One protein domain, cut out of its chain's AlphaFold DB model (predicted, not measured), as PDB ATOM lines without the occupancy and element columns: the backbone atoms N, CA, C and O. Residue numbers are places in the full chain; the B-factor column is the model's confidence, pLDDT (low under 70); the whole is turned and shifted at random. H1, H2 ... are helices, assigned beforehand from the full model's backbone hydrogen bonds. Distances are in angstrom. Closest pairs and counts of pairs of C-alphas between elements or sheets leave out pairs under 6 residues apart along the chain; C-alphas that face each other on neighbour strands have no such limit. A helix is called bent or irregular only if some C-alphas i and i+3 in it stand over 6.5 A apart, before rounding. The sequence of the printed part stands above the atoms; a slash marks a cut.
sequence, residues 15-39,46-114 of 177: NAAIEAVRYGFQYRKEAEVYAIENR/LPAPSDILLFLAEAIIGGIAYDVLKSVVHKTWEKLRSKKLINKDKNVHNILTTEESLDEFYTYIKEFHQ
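What this domain is: This is residues 15 to 39 and 46 to 114 of the 177 residues of an uncharacterized protein of Bacteroides uniformis (UniProt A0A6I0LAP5). Crossed helices form a compact body: H5 crosses one side of the H2-H3 hairpin, H1a packs on H2 and H5, and short H4 lies toward the hairpin's open end. Residues 30 to 39, of which 30 to 37 belong to H1, stick out. The printed part has 94 residues, five named helices, H1 to H5, and no named strand, class all helix; radius of gyration of the C-alphas 13.4 A, spans 39 by 30 by 23 A.

Where its parts are: H1, residues 15 to 37, begins at C-alpha 15 (-17.273, 23.003, 52.256). Assigned as one helix by its hydrogen bonds, it is bent, C-alphas 24 and 27 being 6.9 A apart; its arms are H1a, 15 to 24, and H1b, 27 to 37. H2 is 51 to 61, H3 66 to 81, 21.6 A long, and H4 90 to 97. H5, 99 to 114, 22.1 A, ends at C-alpha 114 (-14.400, 37.596, 53.109).

How they stand to each other: The hub, H5, touches H2 with residues 106 to 113 alone, closest C-alphas Ala 57 and Ile 109, 6.3 A. H1a touches H2, about perpendicular at 80 degrees, closest C-alphas Ala 17 and Ala 57, 5.2 A. H4 and H5 touch only at the corner, closest C-alphas Ile 95 and Ser 101, 4.9 A. In H1a, H1b, H2, H3, H4 and H5 every O i to N i+4 pair is within hydrogen-bond range.

The domain as a whole: Residues 40 to 45 are not printed; C-alphas 39 and 46 are 18.1 A apart. No link printed whole is long. Residues 38 to 39, 46 and 80 to 91 have pLDDT under 70.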
ATOM      1  N   ASN A  15     -16.076  22.450  52.900       88.50
ATOM      2  CA  ASN A  15     -17.273  23.003  52.256       88.50
ATOM      3  C   ASN A  15     -17.105  24.477  51.880       88.50
ATOM      4  O   ASN A  15     -17.604  24.900  50.845       88.50
ATOM      5  N   ALA A  16     -16.324  25.240  52.649       89.25
ATOM      6  CA  ALA A  16     -15.989  26.618  52.305       89.25
ATOM      7  C   ALA A  16     -15.228  26.722  50.971       89.25
ATOM      8  O   ALA A  16     -15.546  27.592  50.165       89.25
ATOM      9  N   ALA A  17     -14.261  25.837  50.713       89.75
ATOM     10  CA  ALA A  17     -13.535  25.813  49.444       89.75
ATOM     11  C   ALA A  17     -14.429  25.359  48.283       89.75
ATOM     12  O   ALA A  17     -14.383  25.955  47.207       89.75
ATOM     13  N   ILE A  18     -15.287  24.360  48.510       90.69
ATOM     14  CA  ILE A  18     -16.260  23.894  47.512       90.69
ATOM     15  C   ILE A  18     -17.217  25.018  47.121       90.69
ATOM     16  O   ILE A  18     -17.365  25.317  45.936       90.69
ATOM     17  N   GLU A  19     -17.826  25.671  48.108       90.94
ATOM     18  CA  GLU A  19     -18.737  26.792  47.890       90.94
ATOM     19  C   GLU A  19     -18.015  27.983  47.242       90.94
ATOM     20  O   GLU A  19     -18.569  28.602  46.336       90.94
ATOM     21  N   ALA A  20     -16.764  28.269  47.619       91.56
ATOM     22  CA  ALA A  20     -15.992  29.357  47.022       91.56
ATOM     23  C   ALA A  20     -15.668  29.107  45.545       91.56
ATOM     24  O   ALA A  20     -15.855  30.002  44.722       91.56
ATOM     25  N   VAL A  21     -15.237  27.899  45.172       91.88
ATOM     26  CA  VAL A  21     -14.984  27.588  43.757       91.88
ATOM     27  C   VAL A  21     -16.288  27.578  42.971       91.88
ATOM     28  O   VAL A  21     -16.349  28.141  41.878       91.88
ATOM     29  N   ARG A  22     -17.343  26.970  43.516       90.62
ATOM     30  CA  ARG A  22     -18.611  26.808  42.806       90.62
ATOM     31  C   ARG A  22     -19.364  28.133  42.663       90.62
ATOM     32  O   ARG A  22     -19.651  28.559  41.548       90.62
ATOM     33  N   TYR A  23     -19.645  28.806  43.775       90.56
ATOM     34  CA  TYR A  23     -20.455  30.027  43.815       90.56
ATOM     35  C   TYR A  23     -19.618  31.300  43.663       90.56
ATOM     36  O   TYR A  23     -20.042  32.227  42.979       90.56
ATOM     37  N   GLY A  24     -18.430  31.345  44.272       89.88
ATOM     38  CA  GLY A  24     -17.553  32.519  44.228       89.88
ATOM     39  C   GLY A  24     -16.823  32.703  42.901       89.88
ATOM     40  O   GLY A  24     -16.595  33.841  42.492       89.88
ATOM     41  N   PHE A  25     -16.496  31.606  42.210       92.25
ATOM     42  CA  PHE A  25     -15.778  31.648  40.938       92.25
ATOM     43  C   PHE A  25     -16.631  31.200  39.745       92.25
ATOM     44  O   PHE A  25     -16.947  32.023  38.890       92.25
ATOM     45  N   GLN A  26     -17.031  29.928  39.664       90.12
ATOM     46  CA  GLN A  26     -17.618  29.383  38.433       90.12
ATOM     47  C   GLN A  26     -18.938  30.068  38.047       90.12
ATOM     48  O   GLN A  26     -19.052  30.615  36.951       90.12
ATOM     49  N   TYR A  27     -19.919  30.091  38.955       88.69
ATOM     50  CA  TYR A  27     -21.207  30.731  38.677       88.69
ATOM     51  C   TYR A  27     -21.095  32.247  38.496       88.69
ATOM     52  O   TYR A  27     -21.844  32.822  37.709       88.69
ATOM     53  N   ARG A  28     -20.133  32.899  39.158       88.12
ATOM     54  CA  ARG A  28     -19.844  34.322  38.942       88.12
ATOM     55  C   ARG A  28     -19.336  34.593  37.523       88.12
ATOM     56  O   ARG A  28     -19.838  35.516  36.888       88.12
ATOM     57  N   LYS A  29     -18.407  33.780  37.003       88.12
ATOM     58  CA  LYS A  29     -17.912  33.892  35.617       88.12
ATOM     59  C   LYS A  29     -19.029  33.684  34.594       88.12
ATOM     60  O   LYS A  29     -19.131  34.452  33.644       88.12
ATOM     61  N   GLU A  30     -19.896  32.694  34.799       86.12
ATOM     62  CA  GLU A  30     -21.071  32.493  33.936       86.12
ATOM     63  C   GLU A  30     -22.018  33.700  33.982       86.12
ATOM     64  O   GLU A  30     -22.493  34.161  32.943       86.12
ATOM     65  N   ALA A  31     -22.232  34.277  35.167       85.62
ATOM     66  CA  ALA A  31     -23.045  35.476  35.314       85.62
ATOM     67  C   ALA A  31     -22.451  36.699  34.591       85.62
ATOM     68  O   ALA A  31     -23.196  37.507  34.038       85.62
ATOM     69  N   GLU A  32     -21.122  36.844  34.573       85.88
ATOM     70  CA  GLU A  32     -20.423  37.893  33.810       85.88
ATOM     71  C   GLU A  32     -20.654  37.746  32.311       85.88
ATOM     72  O   GLU A  32     -21.021  38.712  31.643       85.88
ATOM     73  N   VAL A  33     -20.489  36.527  31.792       83.25
ATOM     74  CA  VAL A  33     -20.753  36.224  30.381       83.25
ATOM     75  C   VAL A  33     -22.218  36.504  30.050       83.25
ATOM     76  O   VAL A  33     -22.505  37.167  29.055       83.25
ATOM     77  N   TYR A  34     -23.149  36.080  30.910       78.62
ATOM     78  CA  TYR A  34     -24.576  36.348  30.744       78.62
ATOM     79  C   TYR A  34     -24.890  37.852  30.689       78.62
ATOM     80  O   TYR A  34     -25.625  38.291  29.801       78.62
ATOM     81  N   ALA A  35     -24.304  38.645  31.593       74.94
ATOM     82  CA  ALA A  35     -24.492  40.094  31.637       74.94
ATOM     83  C   ALA A  35     -23.992  40.799  30.362       74.94
ATOM     84  O   ALA A  35     -24.577  41.800  29.948       74.94
ATOM     85  N   ILE A  36     -22.939  40.275  29.731       75.50
ATOM     86  CA  ILE A  36     -22.354  40.834  28.505       75.50
ATOM     87  C   ILE A  36     -23.120  40.373  27.255       75.50
ATOM     88  O   ILE A  36     -23.371  41.173  26.352       75.50
ATOM     89  N   GLU A  37     -23.493  39.092  27.171       73.50
ATOM     90  CA  GLU A  37     -23.949  38.480  25.916       73.50
ATOM     91  C   GLU A  37     -25.476  38.473  25.712       73.50
ATOM     92  O   GLU A  37     -25.914  38.308  24.572       73.50
ATOM     93  N   ASN A  38     -26.298  38.681  26.756       64.25
ATOM     94  CA  ASN A  38     -27.772  38.792  26.680       64.25
ATOM     95  C   ASN A  38     -28.478  37.696  25.847       64.25
ATOM     96  O   ASN A  38     -29.485  37.932  25.175       64.25
ATOM     97  N   ARG A  39     -27.970  36.462  25.876       54.91
ATOM     98  CA  ARG A  39     -28.568  35.329  25.160       54.91
ATOM     99  C   ARG A  39     -28.869  34.231  26.157       54.91
ATOM    100  O   ARG A  39     -27.947  33.583  26.631       54.91
ATOM    101  N   LEU A  46     -23.597  23.028  36.846       68.50
ATOM    102  CA  LEU A  46     -22.173  22.899  36.589       68.50
ATOM    103  C   LEU A  46     -21.659  21.559  37.131       68.50
ATOM    104  O   LEU A  46     -22.146  21.084  38.164       68.50
ATOM    105  N   PRO A  47     -20.671  20.941  36.455       71.94
ATOM    106  CA  PRO A  47     -19.995  19.775  37.002       71.94
ATOM    107  C   PRO A  47     -19.346  20.125  38.346       71.94
ATOM    108  O   PRO A  47     -19.066  21.291  38.637       71.94
ATOM    109  N   ALA A  48     -19.075  19.097  39.152       75.69
ATOM    110  CA  ALA A  48     -18.372  19.272  40.415       75.69
ATOM    111  C   ALA A  48     -17.056  20.057  40.211       75.69
ATOM    112  O   ALA A  48     -16.371  19.849  39.200       75.69
ATOM    113  N   PRO A  49     -16.691  20.951  41.149       80.88
ATOM    114  CA  PRO A  49     -15.424  21.663  41.095       80.88
ATOM    115  C   PRO A  49     -14.229  20.719  40.945       80.88
ATOM    116  O   PRO A  49     -14.181  19.652  41.552       80.88
ATOM    117  N   SER A  50     -13.242  21.137  40.156       84.19
ATOM    118  CA  SER A  50     -12.005  20.378  39.979       84.19
ATOM    119  C   SER A  50     -11.178  20.360  41.268       84.19
ATOM    120  O   SER A  50     -10.982  21.409  41.885       84.19
ATOM    121  N   ASP A  51     -10.619  19.201  41.630       81.88
ATOM    122  CA  ASP A  51      -9.819  19.009  42.850       81.88
ATOM    123  C   ASP A  51      -8.672  20.016  42.984       81.88
ATOM    124  O   ASP A  51      -8.382  20.499  44.075       81.88
ATOM    125  N   ILE A  52      -8.023  20.380  41.876       83.19
ATOM    126  CA  ILE A  52      -6.928  21.355  41.906       83.19
ATOM    127  C   ILE A  52      -7.418  22.766  42.239       83.19
ATOM    128  O   ILE A  52      -6.718  23.507  42.923       83.19
ATOM    129  N   LEU A  53      -8.620  23.137  41.792       87.38
ATOM    130  CA  LEU A  53      -9.214  24.428  42.135       87.38
ATOM    131  C   LEU A  53      -9.653  24.441  43.596       87.38
ATOM    132  O   LEU A  53      -9.469  25.454  44.262       87.38
ATOM    133  N   LEU A  54     -10.160  23.316  44.108       89.56
ATOM    134  CA  LEU A  54     -10.481  23.158  45.526       89.56
ATOM    135  C   LEU A  54      -9.230  23.271  46.401       89.56
ATOM    136  O   LEU A  54      -9.233  24.033  47.363       89.56
ATOM    137  N   PHE A  55      -8.137  22.605  46.021       88.12
ATOM    138  CA  PHE A  55      -6.845  22.732  46.697       88.12
ATOM    139  C   PHE A  55      -6.346  24.184  46.725       88.12
ATOM    140  O   PHE A  55      -5.917  24.682  47.766       88.12
ATOM    141  N   LEU A  56      -6.413  24.888  45.589       89.88
ATOM    142  CA  LEU A  56      -6.020  26.296  45.526       89.88
ATOM    143  C   LEU A  56      -6.943  27.176  46.372       89.88
ATOM    144  O   LEU A  56      -6.456  28.057  47.071       89.88
ATOM    145  N   ALA A  57      -8.250  26.928  46.354       91.88
ATOM    146  CA  ALA A  57      -9.195  27.674  47.171       91.88
ATOM    147  C   ALA A  57      -8.940  27.470  48.670       91.88
ATOM    148  O   ALA A  57      -8.933  28.446  49.414       91.88
ATOM    149  N   GLU A  58      -8.646  26.246  49.115       91.00
ATOM    150  CA  GLU A  58      -8.233  25.990  50.498       91.00
ATOM    151  C   GLU A  58      -6.953  26.723  50.872       91.00
ATOM    152  O   GLU A  58      -6.879  27.314  51.947       91.00
ATOM    153  N   ALA A  59      -5.959  26.734  49.983       90.56
ATOM    154  CA  ALA A  59      -4.729  27.480  50.196       90.56
ATOM    155  C   ALA A  59      -5.006  28.984  50.391       90.56
ATOM    156  O   ALA A  59      -4.474  29.601  51.316       90.56
ATOM    157  N   ILE A  60      -5.871  29.565  49.554       93.00
ATOM    158  CA  ILE A  60      -6.270  30.978  49.627       93.00
ATOM    159  C   ILE A  60      -7.026  31.265  50.928       93.00
ATOM    160  O   ILE A  60      -6.687  32.208  51.640       93.00
ATOM    161  N   ILE A  61      -8.017  30.433  51.259       91.50
ATOM    162  CA  ILE A  61      -8.818  30.534  52.488       91.50
ATOM    163  C   ILE A  61      -7.931  30.382  53.732       91.50
ATOM    164  O   ILE A  61      -8.109  31.097  54.715       91.50
ATOM    165  N   GLY A  62      -6.924  29.511  53.675       88.75
ATOM    166  CA  GLY A  62      -5.906  29.340  54.712       88.75
ATOM    167  C   GLY A  62      -4.941  30.523  54.858       88.75
ATOM    168  O   GLY A  62      -4.054  30.477  55.708       88.75
ATOM    169  N   GLY A  63      -5.092  31.579  54.052       86.69
ATOM    170  CA  GLY A  63      -4.308  32.807  54.149       86.69
ATOM    171  C   GLY A  63      -2.956  32.746  53.442       86.69
ATOM    172  O   GLY A  63      -2.077  33.555  53.745       86.69
ATOM    173  N   ILE A  64      -2.758  31.811  52.506       88.94
ATOM    174  CA  ILE A  64      -1.525  31.775  51.715       88.94
ATOM    175  C   ILE A  64      -1.430  33.050  50.870       88.94
ATOM    176  O   ILE A  64      -2.344  33.417  50.124       88.94
ATOM    177  N   ALA A  65      -0.291  33.735  50.997       87.31
ATOM    178  CA  ALA A  65      -0.003  34.946  50.246       87.31
ATOM    179  C   ALA A  65      -0.000  34.666  48.739       87.31
ATOM    180  O   ALA A  65       0.528  33.643  48.289       87.31
ATOM    181  N   TYR A  66      -0.543  35.605  47.963       86.50
ATOM    182  CA  TYR A  66      -0.665  35.467  46.514       86.50
ATOM    183  C   TYR A  66       0.677  35.142  45.839       86.50
ATOM    184  O   TYR A  66       0.744  34.203  45.053       86.50
ATOM    185  N   ASP A  67       1.771  35.805  46.229       83.69
ATOM    186  CA  ASP A  67       3.108  35.558  45.666       83.69
ATOM    187  C   ASP A  67       3.599  34.114  45.865       83.69
ATOM    188  O   ASP A  67       4.250  33.527  44.991       83.69
ATOM    189  N   VAL A  68       3.270  33.518  47.015       84.44
ATOM    190  CA  VAL A  68       3.608  32.125  47.329       84.44
ATOM    191  C   VAL A  68       2.764  31.188  46.474       84.44
ATOM    192  O   VAL A  68       3.307  30.277  45.846       84.44
ATOM    193  N   LEU A  69       1.455  31.440  46.396       86.69
ATOM    194  CA  LEU A  69       0.528  30.650  45.590       86.69
ATOM    195  C   LEU A  69       0.910  30.692  44.105       86.69
ATOM    196  O   LEU A  69       1.086  29.646  43.481       86.69
ATOM    197  N   LYS A  70       1.162  31.891  43.574       85.69
ATOM    198  CA  LYS A  70       1.663  32.143  42.220       85.69
ATOM    199  C   LYS A  70       2.951  31.372  41.945       85.69
ATOM    200  O   LYS A  70       3.052  30.680  40.932       85.69
ATOM    201  N   SER A  71       3.920  31.421  42.860       83.56
ATOM    202  CA  SER A  71       5.191  30.700  42.714       83.56
ATOM    203  C   SER A  71       5.009  29.181  42.650       83.56
ATOM    204  O   SER A  71       5.688  28.507  41.871       83.56
ATOM    205  N   VAL A  72       4.105  28.626  43.462       82.69
ATOM    206  CA  VAL A  72       3.797  27.187  43.482       82.69
ATOM    207  C   VAL A  72       3.063  26.773  42.209       82.69
ATOM    208  O   VAL A  72       3.469  25.800  41.566       82.69
ATOM    209  N   VAL A  73       2.036  27.524  41.810       83.44
ATOM    210  CA  VAL A  73       1.253  27.274  40.593       83.44
ATOM    211  C   VAL A  73       2.140  27.339  39.357       83.44
ATOM    212  O   VAL A  73       2.164  26.382  38.590       83.44
ATOM    213  N   HIS A  74       2.944  28.393  39.204       80.94
ATOM    214  CA  HIS A  74       3.816  28.565  38.045       80.94
ATOM    215  C   HIS A  74       4.845  27.430  37.922       80.94
ATOM    216  O   HIS A  74       4.987  26.817  36.865       80.94
ATOM    217  N   LYS A  75       5.507  27.056  39.028       78.38
ATOM    218  CA  LYS A  75       6.446  25.916  39.040       78.38
ATOM    219  C   LYS A  75       5.765  24.587  38.721       78.38
ATOM    220  O   LYS A  75       6.386  23.703  38.126       78.38
ATOM    221  N   THR A  76       4.518  24.421  39.150       77.12
ATOM    222  CA  THR A  76       3.731  23.210  38.893       77.12
ATOM    223  C   THR A  76       3.310  23.160  37.428       77.12
ATOM    224  O   THR A  76       3.490  22.137  36.770       77.12
ATOM    225  N   TRP A  77       2.852  24.288  36.887       75.12
ATOM    226  CA  TRP A  77       2.483  24.454  35.490       75.12
ATOM    227  C   TRP A  77       3.642  24.172  34.536       75.12
ATOM    228  O   TRP A  77       3.507  23.316  33.666       75.12
ATOM    229  N   GLU A  78       4.804  24.797  34.737       75.31
ATOM    230  CA  GLU A  78       5.987  24.593  33.888       75.31
ATOM    231  C   GLU A  78       6.407  23.114  33.836       75.31
ATOM    232  O   GLU A  78       6.707  22.562  32.773       75.31
ATOM    233  N   LYS A  79       6.327  22.413  34.974       72.00
ATOM    234  CA  LYS A  79       6.590  20.968  35.033       72.00
ATOM    235  C   LYS A  79       5.551  20.148  34.272       72.00
ATOM    236  O   LYS A  79       5.914  19.156  33.640       72.00
ATOM    237  N   LEU A  80       4.277  20.523  34.327       67.62
ATOM    238  CA  LEU A  80       3.192  19.762  33.705       67.62
ATOM    239  C   LEU A  80       3.006  20.072  32.212       67.62
ATOM    240  O   LEU A  80       2.640  19.171  31.452       67.62
ATOM    241  N   ARG A  81       3.331  21.291  31.764       66.00
ATOM    242  CA  ARG A  81       3.311  21.712  30.352       66.00
ATOM    243  C   ARG A  81       4.200  20.820  29.483       66.00
ATOM    244  O   ARG A  81       3.838  20.500  28.353       66.00
ATOM    245  N   SER A  82       5.307  20.329  30.045       60.72
ATOM    246  CA  SER A  82       6.215  19.384  29.380       60.72
ATOM    247  C   SER A  82       5.618  17.985  29.141       60.72
ATOM    248  O   SER A  82       6.117  17.242  28.297       60.72
ATOM    249  N   LYS A  83       4.533  17.609  29.838       58.41
ATOM    250  CA  LYS A  83       4.019  16.228  29.882       58.41
ATOM    251  C   LYS A  83       2.745  15.955  29.062       58.41
ATOM    252  O   LYS A  83       2.197  14.866  29.188       58.41
ATOM    253  N   LYS A  84       2.258  16.881  28.217       54.31
ATOM    254  CA  LYS A  84       1.060  16.705  27.339       54.31
ATOM    255  C   LYS A  84      -0.218  16.177  28.043       54.31
ATOM    256  O   LYS A  84      -1.144  15.718  27.380       54.31
ATOM    257  N   LEU A  85      -0.293  16.248  29.373       52.00
ATOM    258  CA  LEU A  85      -1.302  15.553  30.189       52.00
ATOM    259  C   LEU A  85      -2.525  16.420  30.549       52.00
ATOM    260  O   LEU A  85      -3.556  15.877  30.936       52.00
ATOM    261  N   ILE A  86      -2.457  17.746  30.380       52.66
ATOM    262  CA  ILE A  86      -3.487  18.691  30.852       52.66
ATOM    263  C   ILE A  86      -4.327  19.227  29.687       52.66
ATOM    264  O   ILE A  86      -4.297  20.416  29.381       52.66
ATOM    265  N   ASN A  87      -5.048  18.348  28.992       51.16
ATOM    266  CA  ASN A  87      -5.949  18.771  27.909       51.16
ATOM    267  C   ASN A  87      -7.412  18.351  28.125       51.16
ATOM    268  O   ASN A  87      -8.208  18.414  27.194       51.16
ATOM    269  N   LYS A  88      -7.772  17.878  29.329       55.91
ATOM    270  CA  LYS A  88      -9.126  17.367  29.608       55.91
ATOM    271  C   LYS A  88     -10.047  18.345  30.340       55.91
ATOM    272  O   LYS A  88     -11.252  18.228  30.161       55.91
ATOM    273  N   ASP A  89      -9.516  19.315  31.085       63.47
ATOM    274  CA  ASP A  89     -10.328  20.307  31.801       63.47
ATOM    275  C   ASP A  89      -9.912  21.729  31.396       63.47
ATOM    276  O   ASP A  89      -8.865  22.237  31.804       63.47
ATOM    277  N   LYS A  90     -10.712  22.343  30.516       65.94
ATOM    278  CA  LYS A  90     -10.433  23.671  29.946       65.94
ATOM    279  C   LYS A  90     -10.427  24.767  31.012       65.94
ATOM    280  O   LYS A  90      -9.647  25.706  30.887       65.94
ATOM    281  N   ASN A  91     -11.238  24.633  32.064       65.12
ATOM    282  CA  ASN A  91     -11.319  25.634  33.129       65.12
ATOM    283  C   ASN A  91     -10.023  25.666  33.941       65.12
ATOM    284  O   ASN A  91      -9.438  26.725  34.139       65.12
ATOM    285  N   VAL A  92      -9.521  24.488  34.322       72.50
ATOM    286  CA  VAL A  92      -8.222  24.347  34.996       72.50
ATOM    287  C   VAL A  92      -7.086  24.848  34.112       72.50
ATOM    288  O   VAL A  92      -6.208  25.563  34.585       72.50
ATOM    289  N   HIS A  93      -7.102  24.486  32.826       71.69
ATOM    290  CA  HIS A  93      -6.080  24.931  31.886       71.69
ATOM    291  C   HIS A  93      -6.012  26.460  31.836       71.69
ATOM    292  O   HIS A  93      -4.938  27.019  32.026       71.69
ATOM    293  N   ASN A  94      -7.146  27.139  31.660       73.88
ATOM    294  CA  ASN A  94      -7.182  28.595  31.538       73.88
ATOM    295  C   ASN A  94      -6.648  29.298  32.797       73.88
ATOM    296  O   ASN A  94      -5.787  30.167  32.682       73.88
ATOM    297  N   ILE A  95      -7.072  28.855  33.986       79.56
ATOM    298  CA  ILE A  95      -6.662  29.455  35.270       79.56
ATOM    299  C   ILE A  95      -5.156  29.312  35.513       79.56
ATOM    300  O   ILE A  95      -4.517  30.237  36.001       79.56
ATOM    301  N   LEU A  96      -4.569  28.162  35.168       77.69
ATOM    302  CA  LEU A  96      -3.149  27.895  35.420       77.69
ATOM    303  C   LEU A  96      -2.221  28.424  34.314       77.69
ATOM    304  O   LEU A  96      -1.003  28.358  34.472       77.69
ATOM    305  N   THR A  97      -2.771  28.921  33.198       73.25
ATOM    306  CA  THR A  97      -1.978  29.337  32.029       73.25
ATOM    307  C   THR A  97      -1.548  30.797  32.087       73.25
ATOM    308  O   THR A  97      -0.424  31.099  31.680       73.25
ATOM    309  N   THR A  98      -2.404  31.707  32.564       79.56
ATOM    310  CA  THR A  98      -2.078  33.141  32.627       79.56
ATOM    311  C   THR A  98      -2.091  33.658  34.056       79.56
ATOM    312  O   THR A  98      -2.894  33.234  34.884       79.56
ATOM    313  N   GLU A  99      -1.186  34.594  34.340       83.00
ATOM    314  CA  GLU A  99      -1.131  35.259  35.641       83.00
ATOM    315  C   GLU A  99      -2.426  36.023  35.934       83.00
ATOM    316  O   GLU A  99      -2.931  35.956  37.046       83.00
ATOM    317  N   GLU A 100      -2.997  36.668  34.919       87.12
ATOM    318  CA  GLU A 100      -4.269  37.393  35.008       87.12
ATOM    319  C   GLU A 100      -5.427  36.478  35.436       87.12
ATOM    320  O   GLU A 100      -6.206  36.842  36.310       87.12
ATOM    321  N   SER A 101      -5.517  35.259  34.885       86.12
ATOM    322  CA  SER A 101      -6.583  34.313  35.258       86.12
ATOM    323  C   SER A 101      -6.405  33.776  36.680       86.12
ATOM    324  O   SER A 101      -7.383  33.507  37.378       86.12
ATOM    325  N   LEU A 102      -5.154  33.598  37.118       89.12
ATOM    326  CA  LEU A 102      -4.853  33.169  38.481       89.12
ATOM    327  C   LEU A 102      -5.139  34.279  39.499       89.12
ATOM    328  O   LEU A 102      -5.641  33.982  40.583       89.12
ATOM    329  N   ASP A 103      -4.840  35.530  39.152       90.94
ATOM    330  CA  ASP A 103      -5.158  36.711  39.960       90.94
ATOM    331  C   ASP A 103      -6.672  36.892  40.107       90.94
ATOM    332  O   ASP A 103      -7.177  37.081  41.215       90.94
ATOM    333  N   GLU A 104      -7.410  36.738  39.004       91.69
ATOM    334  CA  GLU A 104      -8.872  36.758  39.004       91.69
ATOM    335  C   GLU A 104      -9.432  35.665  39.924       91.69
ATOM    336  O   GLU A 104     -10.222  35.954  40.823       91.69
ATOM    337  N   PHE A 105      -8.970  34.417  39.768       92.31
ATOM    338  CA  PHE A 105      -9.379  33.315  40.639       92.31
ATOM    339  C   PHE A 105      -9.060  33.612  42.111       92.31
ATOM    340  O   PHE A 105      -9.932  33.475  42.970       92.31
ATOM    341  N   TYR A 106      -7.836  34.060  42.412       92.88
ATOM    342  CA  TYR A 106      -7.422  34.416  43.768       92.88
ATOM    343  C   TYR A 106      -8.341  35.475  44.380       92.88
ATOM    344  O   TYR A 106      -8.838  35.307  45.497       92.88
ATOM    345  N   THR A 107      -8.599  36.537  43.623       92.38
ATOM    346  CA  THR A 107      -9.459  37.646  44.028       92.38
ATOM    347  C   THR A 107     -10.880  37.165  44.281       92.38
ATOM    348  O   THR A 107     -11.447  37.479  45.323       92.38
ATOM    349  N   TYR A 108     -11.437  36.335  43.400       93.25
ATOM    350  CA  TYR A 108     -12.820  35.870  43.514       93.25
ATOM    351  C   TYR A 108     -13.014  34.983  44.742       93.25
ATOM    352  O   TYR A 108     -13.961  35.184  45.503       93.25
ATOM    353  N   ILE A 109     -12.088  34.052  44.987       94.25
ATOM    354  CA  ILE A 109     -12.117  33.205  46.185       94.25
ATOM    355  C   ILE A 109     -11.958  34.050  47.450       94.25
ATOM    356  O   ILE A 109     -12.680  33.835  48.425       94.25
ATOM    357  N   LYS A 110     -11.047  35.027  47.445       92.44
ATOM    358  CA  LYS A 110     -10.817  35.909  48.591       92.44
ATOM    359  C   LYS A 110     -12.038  36.776  48.896       92.44
ATOM    360  O   LYS A 110     -12.477  36.803  50.042       92.44
ATOM    361  N   GLU A 111     -12.604  37.439  47.891       91.56
ATOM    362  CA  GLU A 111     -13.816  38.256  48.017       91.56
ATOM    363  C   GLU A 111     -15.000  37.435  48.540       91.56
ATOM    364  O   GLU A 111     -15.710  37.870  49.449       91.56
ATOM    365  N   PHE A 112     -15.184  36.223  48.007       91.94
ATOM    366  CA  PHE A 112     -16.214  35.298  48.466       91.94
ATOM    367  C   PHE A 112     -15.992  34.891  49.927       91.94
ATOM    368  O   PHE A 112     -16.904  34.995  50.748       91.94
ATOM    369  N   HIS A 113     -14.773  34.475  50.279       90.12
ATOM    370  CA  HIS A 113     -14.434  34.048  51.635       90.12
ATOM    371  C   HIS A 113     -14.614  35.175  52.661       90.12
ATOM    372  O   HIS A 113     -15.107  34.946  53.765       90.12
ATOM    373  N   GLN A 114     -14.263  36.402  52.278       88.69
ATOM    374  CA  GLN A 114     -14.400  37.596  53.109       88.69
ATOM    375  C   GLN A 114     -15.830  38.147  53.145       88.69
ATOM    376  O   GLN A 114     -16.105  39.043  53.939       88.69
TER     377      GLN A 114